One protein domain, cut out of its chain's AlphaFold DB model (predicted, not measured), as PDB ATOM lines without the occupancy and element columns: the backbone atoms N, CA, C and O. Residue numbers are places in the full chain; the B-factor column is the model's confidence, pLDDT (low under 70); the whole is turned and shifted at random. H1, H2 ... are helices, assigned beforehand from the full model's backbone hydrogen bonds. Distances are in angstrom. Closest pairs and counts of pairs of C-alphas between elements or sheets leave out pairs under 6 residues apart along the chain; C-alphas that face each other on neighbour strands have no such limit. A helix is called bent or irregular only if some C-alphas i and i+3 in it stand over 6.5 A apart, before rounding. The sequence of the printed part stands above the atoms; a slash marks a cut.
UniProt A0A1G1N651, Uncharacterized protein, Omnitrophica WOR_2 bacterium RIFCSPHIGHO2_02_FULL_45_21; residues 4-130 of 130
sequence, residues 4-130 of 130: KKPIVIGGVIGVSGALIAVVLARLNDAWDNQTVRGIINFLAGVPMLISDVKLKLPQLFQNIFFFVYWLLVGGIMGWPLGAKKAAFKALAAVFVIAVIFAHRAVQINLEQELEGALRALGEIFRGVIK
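Overview. This is residues 4 to 130 of the 130 residues of an uncharacterized protein of Omnitrophica WOR_2 bacterium RIFCSPHIGHO2_02_FULL_45_21 (UniProt A0A1G1N651). The long helix H4 makes the long axis; H3 folds back along its first part as a hairpin, H1 crosses H3, and arm H2b of bent H2 packs on H3 and H4. Residues 118 to 130 stick out. The printed part has 127 residues with four named helices, H1 to H4, all helix, loose, radius of gyration of the C-alphas 18.1 A, spanning 69 by 30 by 29 A.

Arrangement. H1, residues 4 to 27, touches H3, residues 59 to 81, at a steep tilt of 46 degrees; their closest C-alphas, Gly 10 and Gly 78, are 3.7 A apart. H2, residues 34 to 54, one helix by its hydrogen bonds, is bent: C-alphas 43 and 46 are 7.6 A apart. Arm H2b, residues 46 to 54, touches H4, residues 86 to 128; closest C-alphas Val 46 and Gln 107, 5.4 A. In H3, 17 of 19 O i to N i+4 pairs are within hydrogen-bond range.

Along the chain. H1 begins at C-alpha 4 (242.540, 276.608, 202.456). H4, 63.3 A long, ends at C-alpha 128 (297.236, 259.658, 181.428).

Size, cuts and confidence. The printed part has no cut. Low-confidence residues include 125 to 130.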
ATOM      1  N   LYS A   4     242.530 276.413 203.912       63.19
ATOM      2  CA  LYS A   4     242.540 276.608 202.456       63.19
ATOM      3  C   LYS A   4     243.286 277.877 202.009       63.19
ATOM      4  O   LYS A   4     243.967 277.847 200.994       63.19
ATOM      5  N   LYS A   5     243.205 278.986 202.758       68.38
ATOM      6  CA  LYS A   5     243.850 280.264 202.381       68.38
ATOM      7  C   LYS A   5     245.390 280.214 202.371       68.38
ATOM      8  O   LYS A   5     245.957 280.596 201.352       68.38
ATOM      9  N   PRO A   6     246.079 279.774 203.440       67.56
ATOM     10  CA  PRO A   6     247.543 279.729 203.457       67.56
ATOM     11  C   PRO A   6     248.125 278.752 202.428       67.56
ATOM     12  O   PRO A   6     249.145 279.066 201.826       67.56
ATOM     13  N   ILE A   7     247.455 277.622 202.168       71.69
ATOM     14  CA  ILE A   7     247.878 276.658 201.136       71.69
ATOM     15  C   ILE A   7     247.796 277.287 199.740       71.69
ATOM     16  O   ILE A   7     248.745 277.186 198.969       71.69
ATOM     17  N   VAL A   8     246.698 277.984 199.427       78.81
ATOM     18  CA  VAL A   8     246.541 278.674 198.134       78.81
ATOM     19  C   VAL A   8     247.579 279.787 197.974       78.81
ATOM     20  O   VAL A   8     248.208 279.879 196.926       78.81
ATOM     21  N   ILE A   9     247.810 280.596 199.013       76.69
ATOM     22  CA  ILE A   9     248.823 281.663 198.988       76.69
ATOM     23  C   ILE A   9     250.222 281.072 198.774       76.69
ATOM     24  O   ILE A   9     250.960 281.548 197.917       76.69
ATOM     25  N   GLY A  10     250.573 280.016 199.510       76.81
ATOM     26  CA  GLY A  10     251.877 279.371 199.380       76.81
ATOM     27  C   GLY A  10     252.089 278.707 198.021       76.81
ATOM     28  O   GLY A  10     253.157 278.852 197.429       76.81
ATOM     29  N   GLY A  11     251.052 278.060 197.480       78.81
ATOM     30  CA  GLY A  11     251.070 277.494 196.132       78.81
ATOM     31  C   GLY A  11     251.278 278.562 195.058       78.81
ATOM     32  O   GLY A  11     252.134 278.397 194.194       78.81
ATOM     33  N   VAL A  12     250.571 279.693 195.146       83.44
ATOM     34  CA  VAL A  12     250.749 280.819 194.213       83.44
ATOM     35  C   VAL A  12     252.161 281.391 194.301       83.44
ATOM     36  O   VAL A  12     252.776 281.616 193.262       83.44
ATOM     37  N   ILE A  13     252.702 281.586 195.506       80.50
ATOM     38  CA  ILE A  13     254.076 282.078 195.696       80.50
ATOM     39  C   ILE A  13     255.094 281.102 195.094       80.50
ATOM     40  O   ILE A  13     255.995 281.532 194.377       80.50
ATOM     41  N   GLY A  14     254.937 279.798 195.340       81.00
ATOM     42  CA  GLY A  14     255.850 278.775 194.830       81.00
ATOM     43  C   GLY A  14     255.829 278.657 193.307       81.00
ATOM     44  O   GLY A  14     256.881 278.680 192.673       81.00
ATOM     45  N   VAL A  15     254.637 278.610 192.702       83.94
ATOM     46  CA  VAL A  15     254.489 278.564 191.236       83.94
ATOM     47  C   VAL A  15     254.997 279.853 190.595       83.94
ATOM     48  O   VAL A  15     255.700 279.795 189.590       83.94
ATOM     49  N   SER A  16     254.699 281.011 191.189       82.19
ATOM     50  CA  SER A  16     255.194 282.301 190.694       82.19
ATOM     51  C   SER A  16     256.720 282.365 190.756       82.19
ATOM     52  O   SER A  16     257.340 282.761 189.777       82.19
ATOM     53  N   GLY A  17     257.335 281.922 191.857       79.12
ATOM     54  CA  GLY A  17     258.792 281.848 191.991       79.12
ATOM     55  C   GLY A  17     259.434 280.951 190.932       79.12
ATOM     56  O   GLY A  17     260.387 281.368 190.276       79.12
ATOM     57  N   ALA A  18     258.860 279.768 190.694       80.44
ATOM     58  CA  ALA A  18     259.330 278.852 189.659       80.44
ATOM     59  C   ALA A  18     259.207 279.454 188.246       80.44
ATOM     60  O   ALA A  18     260.152 279.391 187.462       80.44
ATOM     61  N   LEU A  19     258.070 280.077 187.921       82.69
ATOM     62  CA  LEU A  19     257.852 280.714 186.619       82.69
ATOM     63  C   LEU A  19     258.779 281.912 186.402       82.69
ATOM     64  O   LEU A  19     259.367 282.033 185.330       82.69
ATOM     65  N   ILE A  20     258.948 282.763 187.417       81.75
ATOM     66  CA  ILE A  20     259.882 283.893 187.376       81.75
ATOM     67  C   ILE A  20     261.297 283.378 187.115       81.75
ATOM     68  O   ILE A  20     261.968 283.885 186.224       81.75
ATOM     69  N   ALA A  21     261.732 282.338 187.826       77.12
ATOM     70  CA  ALA A  21     263.050 281.750 187.630       77.12
ATOM     71  C   ALA A  21     263.244 281.198 186.205       77.12
ATOM     72  O   ALA A  21     264.283 281.446 185.601       77.12
ATOM     73  N   VAL A  22     262.238 280.528 185.631       80.19
ATOM     74  CA  VAL A  22     262.284 280.036 184.240       80.19
ATOM     75  C   VAL A  22     262.372 281.187 183.236       80.19
ATOM     76  O   VAL A  22     263.200 281.145 182.326       80.19
ATOM     77  N   VAL A  23     261.540 282.220 183.389       80.50
ATOM     78  CA  VAL A  23     261.540 283.387 182.492       80.50
ATOM     79  C   VAL A  23     262.870 284.128 182.581       80.50
ATOM     80  O   VAL A  23     263.479 284.413 181.554       80.50
ATOM     81  N   LEU A  24     263.360 284.386 183.794       74.94
ATOM     82  CA  LEU A  24     264.633 285.067 183.996       74.94
ATOM     83  C   LEU A  24     265.807 284.240 183.451       74.94
ATOM     84  O   LEU A  24     266.674 284.804 182.794       74.94
ATOM     85  N   ALA A  25     265.807 282.915 183.628       71.12
ATOM     86  CA  ALA A  25     266.830 282.041 183.054       71.12
ATOM     87  C   ALA A  25     266.869 282.109 181.517       71.12
ATOM     88  O   ALA A  25     267.948 282.120 180.935       71.12
ATOM     89  N   ARG A  26     265.711 282.216 180.849       72.56
ATOM     90  CA  ARG A  26     265.639 282.385 179.384       72.56
ATOM     91  C   ARG A  26     266.078 283.767 178.904       72.56
ATOM     92  O   ARG A  26     266.518 283.895 177.769       72.56
ATOM     93  N   LEU A  27     265.948 284.787 179.747       70.94
ATOM     94  CA  LEU A  27     266.371 286.158 179.449       70.94
ATOM     95  C   LEU A  27     267.831 286.432 179.844       70.94
ATOM     96  O   LEU A  27     268.358 287.494 179.520       70.94
ATOM     97  N   ASN A  28     268.493 285.483 180.512       67.69
ATOM     98  CA  ASN A  28     269.854 285.627 181.031       67.69
ATOM     99  C   ASN A  28     270.895 285.936 179.940       67.69
ATOM    100  O   ASN A  28     271.847 286.681 180.176       67.69
ATOM    101  N   ASP A  29     270.683 285.404 178.733       61.34
ATOM    102  CA  ASP A  29     271.564 285.635 177.582       61.34
ATOM    103  C   ASP A  29     271.386 287.034 176.973       61.34
ATOM    104  O   ASP A  29     272.298 287.553 176.335       61.34
ATOM    105  N   ALA A  30     270.236 287.679 177.203       65.56
ATOM    106  CA  ALA A  30     269.935 289.020 176.701       65.56
ATOM    107  C   ALA A  30     270.329 290.140 177.682       65.56
ATOM    108  O   ALA A  30     270.340 291.313 177.305       65.56
ATOM    109  N   TRP A  31     270.634 289.806 178.941       66.62
ATOM    110  CA  TRP A  31     270.921 290.780 179.992       66.62
ATOM    111  C   TRP A  31     272.369 290.698 180.483       66.62
ATOM    112  O   TRP A  31     272.787 289.739 181.133       66.62
ATOM    113  N   ASP A  32     273.119 291.774 180.243       69.00
ATOM    114  CA  ASP A  32     274.514 291.944 180.673       69.00
ATOM    115  C   ASP A  32     274.636 292.554 182.085       69.00
ATOM    116  O   ASP A  32     275.530 293.335 182.398       69.00
ATOM    117  N   ASN A  33     273.678 292.252 182.969       76.19
ATOM    118  CA  ASN A  33     273.687 292.751 184.342       76.19
ATOM    119  C   ASN A  33     274.100 291.639 185.314       76.19
ATOM    120  O   ASN A  33     273.362 290.672 185.528       76.19
ATOM    121  N   GLN A  34     275.267 291.807 185.943       74.38
ATOM    122  CA  GLN A  34     275.823 290.862 186.918       74.38
ATOM    123  C   GLN A  34     274.879 290.588 188.097       74.38
ATOM    124  O   GLN A  34     274.783 289.450 188.556       74.38
ATOM    125  N   THR A  35     274.131 291.593 188.556       70.56
ATOM    126  CA  THR A  35     273.171 291.441 189.657       70.56
ATOM    127  C   THR A  35     272.022 290.521 189.261       70.56
ATOM    128  O   THR A  35     271.615 289.657 190.035       70.56
ATOM    129  N   VAL A  36     271.520 290.661 188.033       69.44
ATOM    130  CA  VAL A  36     270.401 289.852 187.537       69.44
ATOM    131  C   VAL A  36     270.843 288.411 187.288       69.44
ATOM    132  O   VAL A  36     270.156 287.488 187.721       69.44
ATOM    133  N   ARG A  37     272.038 288.212 186.717       71.81
ATOM    134  CA  ARG A  37     272.699 286.897 186.621       71.81
ATOM    135  C   ARG A  37     272.854 286.233 187.989       71.81
ATOM    136  O   ARG A  37     272.552 285.054 188.137       71.81
ATOM    137  N   GLY A  38     273.266 286.994 189.004       70.06
ATOM    138  CA  GLY A  38     273.382 286.509 190.380       70.06
ATOM    139  C   GLY A  38     272.046 286.041 190.962       70.06
ATOM    140  O   GLY A  38     271.987 284.979 191.576       70.06
ATOM    141  N   ILE A  39     270.964 286.787 190.721       71.19
ATOM    142  CA  ILE A  39     269.607 286.414 191.154       71.19
ATOM    143  C   ILE A  39     269.122 285.163 190.416       71.19
ATOM    144  O   ILE A  39     268.554 284.274 191.043       71.19
ATOM    145  N   ILE A  40     269.373 285.054 189.112       71.12
ATOM    146  CA  ILE A  40     269.014 283.877 188.307       71.12
ATOM    147  C   ILE A  40     269.745 282.636 188.808       71.12
ATOM    148  O   ILE A  40     269.113 281.618 189.079       71.12
ATOM    149  N   ASN A  41     271.061 282.738 188.995       72.94
ATOM    150  CA  ASN A  41     271.886 281.642 189.494       72.94
ATOM    151  C   ASN A  41     271.508 281.252 190.920       72.94
ATOM    152  O   ASN A  41     271.590 280.083 191.272       72.94
ATOM    153  N   PHE A  42     271.077 282.210 191.736       72.31
ATOM    154  CA  PHE A  42     270.513 281.916 193.042       72.31
ATOM    155  C   PHE A  42     269.179 281.173 192.902       72.31
ATOM    156  O   PHE A  42     269.012 280.122 193.490       72.31
ATOM    157  N   LEU A  43     268.237 281.637 192.080       71.75
ATOM    158  CA  LEU A  43     266.923 280.990 191.950       71.75
ATOM    159  C   LEU A  43     266.980 279.594 191.295       71.75
ATOM    160  O   LEU A  43     266.180 278.712 191.617       71.75
ATOM    161  N   ALA A  44     267.901 279.380 190.360       70.56
ATOM    162  CA  ALA A  44     268.066 278.103 189.671       70.56
ATOM    163  C   ALA A  44     269.052 277.159 190.377       70.56
ATOM    164  O   ALA A  44     268.919 275.941 190.259       70.56
ATOM    165  N   GLY A  45     270.008 277.712 191.128       70.56
ATOM    166  CA  GLY A  45     271.239 277.044 191.539       70.56
ATOM    167  C   GLY A  45     271.029 275.769 192.337       70.56
ATOM    168  O   GLY A  45     271.429 274.703 191.886       70.56
ATOM    169  N   VAL A  46     270.396 275.834 193.508       71.75
ATOM    170  CA  VAL A  46     270.270 274.649 194.378       71.75
ATOM    171  C   VAL A  46     269.462 273.511 193.745       71.75
ATOM    172  O   VAL A  46     269.970 272.390 193.735       71.75
ATOM    173  N   PRO A  47     268.238 273.715 193.217       70.06
ATOM    174  CA  PRO A  47     267.491 272.607 192.632       70.06
ATOM    175  C   PRO A  47     268.196 271.996 191.414       70.06
ATOM    176  O   PRO A  47     268.223 270.769 191.316       70.06
ATOM    177  N   MET A  48     268.825 272.800 190.542       71.75
ATOM    178  CA  MET A  48     269.620 272.266 189.426       71.75
ATOM    179  C   MET A  48     270.848 271.507 189.919       71.75
ATOM    180  O   MET A  48     271.001 270.340 189.568       71.75
ATOM    181  N   LEU A  49     271.669 272.108 190.785       68.62
ATOM    182  CA  LEU A  49     272.899 271.488 191.285       68.62
ATOM    183  C   LEU A  49     272.618 270.195 192.056       68.62
ATOM    184  O   LEU A  49     273.335 269.216 191.882       68.62
ATOM    185  N   ILE A  50     271.556 270.131 192.864       71.75
ATOM    186  CA  ILE A  50     271.158 268.873 193.519       71.75
ATOM    187  C   ILE A  50     270.773 267.827 192.466       71.75
ATOM    188  O   ILE A  50     271.177 266.666 192.566       71.75
ATOM    189  N   SER A  51     269.999 268.224 191.456       68.88
ATOM    190  CA  SER A  51     269.500 267.298 190.444       68.88
ATOM    191  C   SER A  51     270.591 266.781 189.494       68.88
ATOM    192  O   SER A  51     270.562 265.597 189.155       68.88
ATOM    193  N   ASP A  52     271.576 267.614 189.148       65.81
ATOM    194  CA  ASP A  52     272.692 267.277 188.255       65.81
ATOM    195  C   ASP A  52     273.864 266.629 189.002       65.81
ATOM    196  O   ASP A  52     274.360 265.580 188.590       65.81
ATOM    197  N   VAL A  53     274.306 267.221 190.116       64.88
ATOM    198  CA  VAL A  53     275.550 266.821 190.797       64.88
ATOM    199  C   VAL A  53     275.326 265.631 191.730       64.88
ATOM    200  O   VAL A  53     276.131 264.700 191.745       64.88
ATOM    201  N   LYS A  54     274.227 265.622 192.498       66.06
ATOM    202  CA  LYS A  54     273.956 264.566 193.496       66.06
ATOM    203  C   LYS A  54     273.084 263.444 192.941       66.06
ATOM    204  O   LYS A  54     273.398 262.276 193.149       66.06
ATOM    205  N   LEU A  55     271.977 263.789 192.283       70.88
ATOM    206  CA  LEU A  55     270.940 262.816 191.926       70.88
ATOM    207  C   LEU A  55     271.037 262.300 190.482       70.88
ATOM    208  O   LEU A  55     270.416 261.282 190.182       70.88
ATOM    209  N   LYS A  56     271.805 262.972 189.608       76.38
ATOM    210  CA  LYS A  56     271.978 262.639 188.178       76.38
ATOM    211  C   LYS A  56     270.650 262.303 187.491       76.38
ATOM    212  O   LYS A  56     270.522 261.298 186.787       76.38
ATOM    213  N   LEU A  57     269.627 263.110 187.764       74.06
ATOM    214  CA  LEU A  57     268.268 262.827 187.318       74.06
ATOM    215  C   LEU A  57     268.107 263.122 185.822       74.06
ATOM    216  O   LEU A  57     268.664 264.106 185.341       74.06
ATOM    217  N   PRO A  58     267.283 262.353 185.087       82.06
ATOM    218  CA  PRO A  58     266.864 262.729 183.739       82.06
ATOM    219  C   PRO A  58     266.134 264.081 183.733       82.06
ATOM    220  O   PRO A  58     265.396 264.381 184.674       82.06
ATOM    221  N   GLN A  59     266.249 264.848 182.643       74.62
ATOM    222  CA  GLN A  59     265.706 266.216 182.510       74.62
ATOM    223  C   GLN A  59     264.247 266.368 182.980       74.62
ATOM    224  O   GLN A  59     263.890 267.351 183.627       74.62
ATOM    225  N   LEU A  60     263.392 265.381 182.685       78.56
ATOM    226  CA  LEU A  60     261.992 265.379 183.116       78.56
ATOM    227  C   LEU A  60     261.868 265.437 184.650       78.56
ATOM    228  O   LEU A  60     261.096 266.230 185.184       78.56
ATOM    229  N   PHE A  61     262.657 264.628 185.357       75.94
ATOM    230  CA  PHE A  61     262.668 264.581 186.817       75.94
ATOM    231  C   PHE A  61     263.349 265.805 187.431       75.94
ATOM    232  O   PHE A  61     262.915 266.249 188.489       75.94
ATOM    233  N   GLN A  62     264.343 266.394 186.759       77.12
ATOM    234  CA  GLN A  62     264.938 267.668 187.180       77.12
ATOM    235  C   GLN A  62     263.895 268.790 187.188       77.12
ATOM    236  O   GLN A  62     263.764 269.514 188.173       77.12
ATOM    237  N   ASN A  63     263.087 268.886 186.127       77.44
ATOM    238  CA  ASN A  63     262.019 269.880 186.035       77.44
ATOM    239  C   ASN A  63     260.968 269.667 187.133       77.44
ATOM    240  O   ASN A  63     260.572 270.617 187.804       77.44
ATOM    241  N   ILE A  64     260.539 268.422 187.362       82.00
ATOM    242  CA  ILE A  64     259.596 268.102 188.444       82.00
ATOM    243  C   ILE A  64     260.191 268.496 189.800       82.00
ATOM    244  O   ILE A  64     259.525 269.167 190.587       82.00
ATOM    245  N   PHE A  65     261.448 268.136 190.059       80.25
ATOM    246  CA  PHE A  65     262.140 268.472 191.300       80.25
ATOM    247  C   PHE A  65     262.244 269.987 191.503       80.25
ATOM    248  O   PHE A  65     261.981 270.476 192.599       80.25
ATOM    249  N   PHE A  66     262.537 270.736 190.442       83.38
ATOM    250  CA  PHE A  66     262.578 272.193 190.452       83.38
ATOM    251  C   PHE A  66     261.242 272.810 190.892       83.38
ATOM    252  O   PHE A  66     261.206 273.646 191.798       83.38
ATOM    253  N   PHE A  67     260.127 272.367 190.303       81.69
ATOM    254  CA  PHE A  67     258.799 272.857 190.681       81.69
ATOM    255  C   PHE A  67     258.410 272.440 192.099       81.69
ATOM    256  O   PHE A  67     257.873 273.257 192.845       81.69
ATOM    257  N   VAL A  68     258.702 271.198 192.495       84.25
ATOM    258  CA  VAL A  68     258.435 270.703 193.855       84.25
ATOM    259  C   VAL A  68     259.230 271.504 194.885       84.25
ATOM    260  O   VAL A  68     258.663 271.919 195.893       84.25
ATOM    261  N   TYR A  69     260.505 271.788 194.618       83.31
ATOM    262  CA  TYR A  69     261.355 272.601 195.484       83.31
ATOM    263  C   TYR A  69     260.737 273.982 195.731       83.31
ATOM    264  O   TYR A  69     260.510 274.371 196.878       83.31
ATOM    265  N   TRP A  70     260.379 274.699 194.664       83.62
ATOM    266  CA  TRP A  70     259.794 276.035 194.780       83.62
ATOM    267  C   TRP A  70     258.380 276.032 195.367       83.62
ATOM    268  O   TRP A  70     258.034 276.947 196.115       83.62
ATOM    269  N   LEU A  71     257.580 274.993 195.119       82.94
ATOM    270  CA  LEU A  71     256.284 274.793 195.773       82.94
ATOM    271  C   LEU A  71     256.421 274.572 197.280       82.94
ATOM    272  O   LEU A  71     255.636 275.134 198.041       82.94
ATOM    273  N   LEU A  72     257.412 273.796 197.722       80.94
ATOM    274  CA  LEU A  72     257.689 273.596 199.145       80.94
ATOM    275  C   LEU A  72     258.153 274.900 199.798       80.94
ATOM    276  O   LEU A  72     257.606 275.293 200.828       80.94
ATOM    277  N   VAL A  73     259.087 275.617 199.169       79.38
ATOM    278  CA  VAL A  73     259.556 276.930 199.643       79.38
ATOM    279  C   VAL A  73     258.390 277.923 199.725       79.38
ATOM    280  O   VAL A  73     258.173 278.545 200.764       79.38
ATOM    281  N   GLY A  74     257.574 278.017 198.673       78.19
ATOM    282  CA  GLY A  74     256.380 278.860 198.637       78.19
ATOM    283  C   GLY A  74     255.339 278.467 199.685       78.19
ATOM    284  O   GLY A  74     254.807 279.335 200.374       78.19
ATOM    285  N   GLY A  75     255.092 277.171 199.872       75.06
ATOM    286  CA  GLY A  75     254.182 276.626 200.879       75.06
ATOM    287  C   GLY A  75     254.581 277.005 202.303       75.06
ATOM    288  O   GLY A  75     253.748 277.492 203.074       75.06
ATOM    289  N   ILE A  76     255.866 276.854 202.632       75.31
ATOM    290  CA  ILE A  76     256.392 277.202 203.954       75.31
ATOM    291  C   ILE A  76     256.359 278.723 204.176       75.31
ATOM    292  O   ILE A  76     256.048 279.160 205.281       75.31
ATOM    293  N   MET A  77     256.582 279.540 203.139       72.44
ATOM    294  CA  MET A  77     256.452 281.004 203.227       72.44
ATOM    295  C   MET A  77     254.991 281.483 203.303       72.44
ATOM    296  O   MET A  77     254.682 282.446 204.007       72.44
ATOM    297  N   GLY A  78     254.068 280.815 202.610       67.62
ATOM    298  CA  GLY A  78     252.649 281.177 202.567       67.62
ATOM    299  C   GLY A  78     251.900 280.895 203.871       67.62
ATOM    300  O   GLY A  78     250.960 281.616 204.217       67.62
ATOM    301  N   TRP A  79     252.341 279.892 204.634       69.19
ATOM    302  CA  TRP A  79     251.760 279.535 205.929       69.19
ATOM    303  C   TRP A  79     251.771 280.685 206.960       69.19
ATOM    304  O   TRP A  79     250.697 281.050 207.454       69.19
ATOM    305  N   PRO A  80     252.920 281.315 207.277       68.44
ATOM    306  CA  PRO A  80     252.979 282.439 208.207       68.44
ATOM    307  C   PRO A  80     252.379 283.733 207.631       68.44
ATOM    308  O   PRO A  80     251.827 284.530 208.389       68.44
ATOM    309  N   LEU A  81     252.392 283.928 206.304       67.12
ATOM    310  CA  LEU A  81     251.748 285.076 205.645       67.12
ATOM    311  C   LEU A  81     250.212 285.026 205.712       67.12
ATOM    312  O   LEU A  81     249.558 286.066 205.784       67.12
ATOM    313  N   GLY A  82     249.628 283.825 205.742       65.81
ATOM    314  CA  GLY A  82     248.190 283.625 205.933       65.81
ATOM    315  C   GLY A  82     247.699 283.870 207.367       65.81
ATOM    316  O   GLY A  82     246.487 283.869 207.611       65.81
ATOM    317  N   ALA A  83     248.605 284.076 208.328       68.44
ATOM    318  CA  ALA A  83     248.257 284.329 209.719       68.44
ATOM    319  C   ALA A  83     247.923 285.813 209.962       68.44
ATOM    320  O   ALA A  83     248.606 286.727 209.509       68.44
ATOM    321  N   LYS A  84     246.868 286.071 210.746       66.81
ATOM    322  CA  LYS A  84     246.411 287.441 211.056       66.81
ATOM    323  C   LYS A  84     247.352 288.213 211.995       66.81
ATOM    324  O   LYS A  84     247.251 289.431 212.083       66.81
ATOM    325  N   LYS A  85     248.238 287.523 212.722       78.19
ATOM    326  CA  LYS A  85     249.096 288.116 213.758       78.19
ATOM    327  C   LYS A  85     250.386 288.681 213.151       78.19
ATOM    328  O   LYS A  85     251.083 287.973 212.430       78.19
ATOM    329  N   ALA A  86     250.748 289.912 213.519       74.19
ATOM    330  CA  ALA A  86     251.978 290.571 213.059       74.19
ATOM    331  C   ALA A  86     253.256 289.777 213.394       74.19
ATOM    332  O   ALA A  86     254.163 289.705 212.570       74.19
ATOM    333  N   ALA A  87     253.286 289.088 214.542       76.19
ATOM    334  CA  ALA A  87     254.399 288.220 214.935       76.19
ATOM    335  C   ALA A  87     254.671 287.082 213.930       76.19
ATOM    336  O   ALA A  87     255.822 286.748 213.671       76.19
ATOM    337  N   PHE A  88     253.629 286.519 213.306       74.00
ATOM    338  CA  PHE A  88     253.804 285.484 212.282       74.00
ATOM    339  C   PHE A  88     254.334 286.063 210.967       74.00
ATOM    340  O   PHE A  88     255.110 285.406 210.286       74.00
ATOM    341  N   LYS A  89     253.998 287.313 210.632       69.38
ATOM    342  CA  LYS A  89     254.591 288.002 209.475       69.38
ATOM    343  C   LYS A  89     256.078 288.295 209.691       69.38
ATOM    344  O   LYS A  89     256.867 288.106 208.774       69.38
ATOM    345  N   ALA A  90     256.463 288.690 210.906       76.19
ATOM    346  CA  ALA A  90     257.870 288.836 211.276       76.19
ATOM    347  C   ALA A  90     258.612 287.490 211.193       76.19
ATOM    348  O   ALA A  90     259.706 287.425 210.641       76.19
ATOM    349  N   LEU A  91     257.979 286.399 211.642       75.62
ATOM    350  CA  LEU A  91     258.524 285.048 211.500       75.62
ATOM    351  C   LEU A  91     258.711 284.650 210.027       75.62
ATOM    352  O   LEU A  91     259.724 284.045 209.696       75.62
ATOM    353  N   ALA A  92     257.789 285.030 209.135       72.00
ATOM    354  CA  ALA A  92     257.946 284.818 207.694       72.00
ATOM    355  C   ALA A  92     259.191 285.530 207.145       72.00
ATOM    356  O   ALA A  92     259.944 284.934 206.384       72.00
ATOM    357  N   ALA A  93     259.438 286.778 207.556       74.25
ATOM    358  CA  ALA A  93     260.612 287.537 207.125       74.25
ATOM    359  C   ALA A  93     261.924 286.903 207.618       74.25
ATOM    360  O   ALA A  93     262.860 286.735 206.840       74.25
ATOM    361  N   VAL A  94     261.971 286.481 208.886       80.75
ATOM    362  CA  VAL A  94     263.123 285.749 209.440       80.75
ATOM    363  C   VAL A  94     263.328 284.424 208.703       80.75
ATOM    364  O   VAL A  94     264.457 284.071 208.374       80.75
ATOM    365  N   PHE A  95     262.244 283.714 208.388       77.75
ATOM    366  CA  PHE A  95     262.303 282.467 207.635       77.75
ATOM    367  C   PHE A  95     262.839 282.676 206.214       77.75
ATOM    368  O   PHE A  95     263.689 281.913 205.773       77.75
ATOM    369  N   VAL A  96     262.409 283.735 205.517       79.06
ATOM    370  CA  VAL A  96     262.948 284.114 204.199       79.06
ATOM    371  C   VAL A  96     264.454 284.336 204.280       79.06
ATOM    372  O   VAL A  96     265.196 283.776 203.478       79.06
ATOM    373  N   ILE A  97     264.916 285.102 205.271       80.56
ATOM    374  CA  ILE A  97     266.346 285.350 205.474       80.56
ATOM    375  C   ILE A  97     267.087 284.026 205.705       80.56
ATOM    376  O   ILE A  97     268.087 283.759 205.041       80.56
ATOM    377  N   ALA A  98     266.574 283.162 206.584       80.31
ATOM    378  CA  ALA A  98     267.173 281.859 206.863       80.31
ATOM    379  C   ALA A  98     267.235 280.960 205.615       80.31
ATOM    380  O   ALA A  98     268.270 280.345 205.361       80.31
ATOM    381  N   VAL A  99     266.170 280.920 204.808       79.06
ATOM    382  CA  VAL A  99     266.143 280.187 203.534       79.06
ATOM    383  C   VAL A  99     267.183 280.742 202.572       79.06
ATOM    384  O   VAL A  99     267.868 279.951 201.939       79.06
ATOM    385  N   ILE A 100     267.359 282.064 202.487       79.44
ATOM    386  CA  ILE A 100     268.378 282.666 201.617       79.44
ATOM    387  C   ILE A 100     269.782 282.205 202.013       79.44
ATOM    388  O   ILE A 100     270.544 281.755 201.155       79.44
ATOM    389  N   PHE A 101     270.111 282.255 203.306       81.94
ATOM    390  CA  PHE A 101     271.404 281.784 203.804       81.94
ATOM    391  C   PHE A 101     271.593 280.280 203.594       81.94
ATOM    392  O   PHE A 101     272.643 279.866 203.107       81.94
ATOM    393  N   ALA A 102     270.582 279.465 203.903       78.44
ATOM    394  CA  ALA A 102     270.635 278.019 203.700       78.44
ATOM    395  C   ALA A 102     270.803 277.663 202.217       78.44
ATOM    396  O   ALA A 102     271.631 276.825 201.868       78.44
ATOM    397  N   HIS A 103     270.067 278.340 201.335       78.31
ATOM    398  CA  HIS A 103     270.156 278.163 199.891       78.31
ATOM    399  C   HIS A 103     271.559 278.508 199.385       78.31
ATOM    400  O   HIS A 103     272.166 277.715 198.666       78.31
ATOM    401  N   ARG A 104     272.128 279.639 199.823       77.38
ATOM    402  CA  ARG A 104     273.501 280.005 199.456       77.38
ATOM    403  C   ARG A 104     274.547 279.038 200.000       77.38
ATOM    404  O   ARG A 104     275.467 278.700 199.266       77.38
ATOM    405  N   ALA A 105     274.410 278.580 201.240       78.25
ATOM    406  CA  ALA A 105     275.346 277.628 201.833       78.25
ATOM    407  C   ALA A 105     275.347 276.286 201.082       78.25
ATOM    408  O   ALA A 105     276.409 275.758 200.761       78.25
ATOM    409  N   VAL A 106     274.161 275.763 200.746       77.31
ATOM    410  CA  VAL A 106     274.028 274.537 199.944       77.31
ATOM    411  C   VAL A 106     274.628 274.734 198.554       77.31
ATOM    412  O   VAL A 106     275.356 273.863 198.087       77.31
ATOM    413  N   GLN A 107     274.372 275.876 197.916       75.69
ATOM    414  CA  GLN A 107     274.943 276.187 196.610       75.69
ATOM    415  C   GLN A 107     276.479 276.202 196.638       75.69
ATOM    416  O   GLN A 107     277.091 275.532 195.817       75.69
ATOM    417  N   ILE A 108     277.091 276.895 197.603       78.88
ATOM    418  CA  ILE A 108     278.557 276.970 197.738       78.88
ATOM    419  C   ILE A 108     279.159 275.580 197.965       78.88
ATOM    420  O   ILE A 108     280.149 275.231 197.330       78.88
ATOM    421  N   ASN A 109     278.556 274.764 198.835       79.56
ATOM    422  CA  ASN A 109     279.039 273.403 199.076       79.56
ATOM    423  C   ASN A 109     278.979 272.546 197.802       79.56
ATOM    424  O   ASN A 109     279.915 271.806 197.516       79.56
ATOM    425  N   LEU A 110     277.902 272.660 197.019       73.31
ATOM    426  CA  LEU A 110     277.762 271.928 195.757       73.31
ATOM    427  C   LEU A 110     278.740 272.428 194.684       73.31
ATOM    428  O   LEU A 110     279.293 271.614 193.949       73.31
ATOM    429  N   GLU A 111     278.989 273.738 194.610       76.75
ATOM    430  CA  GLU A 111     279.998 274.330 193.722       76.75
ATOM    431  C   GLU A 111     281.411 273.835 194.087       76.75
ATOM    432  O   GLU A 111     282.158 273.419 193.205       76.75
ATOM    433  N   GLN A 112     281.753 273.769 195.378       79.12
ATOM    434  CA  GLN A 112     283.034 273.223 195.846       79.12
ATOM    435  C   GLN A 112     283.192 271.726 195.550       79.12
ATOM    436  O   GLN A 112     284.265 271.293 195.126       79.12
ATOM    437  N   GLU A 113     282.139 270.925 195.746       76.06
ATOM    438  CA  GLU A 113     282.148 269.504 195.380       76.06
ATOM    439  C   GLU A 113     282.362 269.318 193.867       76.06
ATOM    440  O   GLU A 113     283.144 268.456 193.452       76.06
ATOM    441  N   LEU A 114     281.714 270.146 193.040       73.31
ATOM    442  CA  LEU A 114     281.865 270.125 191.585       73.31
ATOM    443  C   LEU A 114     283.286 270.519 191.157       73.31
ATOM    444  O   LEU A 114     283.896 269.820 190.347       73.31
ATOM    445  N   GLU A 115     283.843 271.594 191.715       78.69
ATOM    446  CA  GLU A 115     285.225 272.010 191.455       78.69
ATOM    447  C   GLU A 115     286.237 270.938 191.875       78.69
ATOM    448  O   GLU A 115     287.194 270.668 191.143       78.69
ATOM    449  N   GLY A 116     286.019 270.289 193.023       77.00
ATOM    450  CA  GLY A 116     286.838 269.173 193.489       77.00
ATOM    451  C   GLY A 116     286.806 267.988 192.521       77.00
ATOM    452  O   GLY A 116     287.859 267.462 192.152       77.00
ATOM    453  N   ALA A 117     285.618 267.613 192.042       73.81
ATOM    454  CA  ALA A 117     285.455 266.547 191.055       73.81
ATOM    455  C   ALA A 117     286.113 266.887 189.705       73.81
ATOM    456  O   ALA A 117     286.774 266.037 189.103       73.81
ATOM    457  N   LEU A 118     285.990 268.135 189.242       76.94
ATOM    458  CA  LEU A 118     286.615 268.609 188.003       76.94
ATOM    459  C   LEU A 118     288.144 268.644 188.099       76.94
ATOM    460  O   LEU A 118     288.823 268.261 187.146       76.94
ATOM    461  N   ARG A 119     288.701 269.054 189.245       78.62
ATOM    462  CA  ARG A 119     290.151 269.008 189.489       78.62
ATOM    463  C   ARG A 119     290.675 267.578 189.493       78.62
ATOM    464  O   ARG A 119     291.655 267.312 188.803       78.62
ATOM    465  N   ALA A 120     289.992 266.660 190.177       75.88
ATOM    466  CA  ALA A 120     290.363 265.246 190.192       75.88
ATOM    467  C   ALA A 120     290.348 264.634 188.779       75.88
ATOM    468  O   ALA A 120     291.279 263.929 188.394       75.88
ATOM    469  N   LEU A 121     289.341 264.956 187.960       73.88
ATOM    470  CA  LEU A 121     289.305 264.547 186.552       73.88
ATOM    471  C   LEU A 121     290.453 265.163 185.738       73.88
ATOM    472  O   LEU A 121     291.097 264.462 184.960       73.88
ATOM    473  N   GLY A 122     290.745 266.451 185.928       75.94
ATOM    474  CA  GLY A 122     291.857 267.129 185.260       75.94
ATOM    475  C   GLY A 122     293.228 266.535 185.605       75.94
ATOM    476  O   GLY A 122     294.091 266.433 184.732       75.94
ATOM    477  N   GLU A 123     293.425 266.100 186.850       76.06
ATOM    478  CA  GLU A 123     294.629 265.387 187.288       76.06
ATOM    479  C   GLU A 123     294.730 263.990 186.668       76.06
ATOM    480  O   GLU A 123     295.805 263.629 186.189       76.06
ATOM    481  N   ILE A 124     293.623 263.244 186.581       71.62
ATOM    482  CA  ILE A 124     293.578 261.943 185.893       71.62
ATOM    483  C   ILE A 124     293.962 262.107 184.416       71.62
ATOM    484  O   ILE A 124     294.851 261.409 183.933       71.62
ATOM    485  N   PHE A 125     293.366 263.063 183.699       68.00
ATOM    486  CA  PHE A 125     293.679 263.282 182.283       68.00
ATOM    487  C   PHE A 125     295.110 263.789 182.053       68.00
ATOM    488  O   PHE A 125     295.748 263.370 181.091       68.00
ATOM    489  N   ARG A 126     295.667 264.632 182.936       66.06
ATOM    490  CA  ARG A 126     297.094 265.005 182.868       66.06
ATOM    491  C   ARG A 126     298.032 263.845 183.195       66.06
ATOM    492  O   ARG A 126     299.122 263.794 182.633       66.06
ATOM    493  N   GLY A 127     297.636 262.950 184.097       54.78
ATOM    494  CA  GLY A 127     298.402 261.758 184.460       54.78
ATOM    495  C   GLY A 127     298.419 260.691 183.365       54.78
ATOM    496  O   GLY A 127     299.413 259.992 183.232       54.78
ATOM    497  N   VAL A 128     297.360 260.604 182.556       52.38
ATOM    498  CA  VAL A 128     297.236 259.658 181.428       52.38
ATOM    499  C   VAL A 128     297.978 260.131 180.165       52.38
ATOM    500  O   VAL A 128     298.265 259.324 179.290       52.38
ATOM    501  N   ILE A 129     298.313 261.424 180.054       53.69
ATOM    502  CA  ILE A 129     299.062 262.003 178.913       53.69
ATOM    503  C   ILE A 129     300.597 261.993 179.156       53.69
ATOM    504  O   ILE A 129     301.359 262.548 178.365       53.69
ATOM    505  N   LYS A 130     301.079 261.351 180.227       45.75
ATOM    506  CA  LYS A 130     302.507 261.048 180.438       45.75
ATOM    507  C   LYS A 130     302.806 259.591 180.122       45.75
ATOM    508  O   LYS A 130     303.912 259.354 179.593       45.75
TER     509      LYS A 130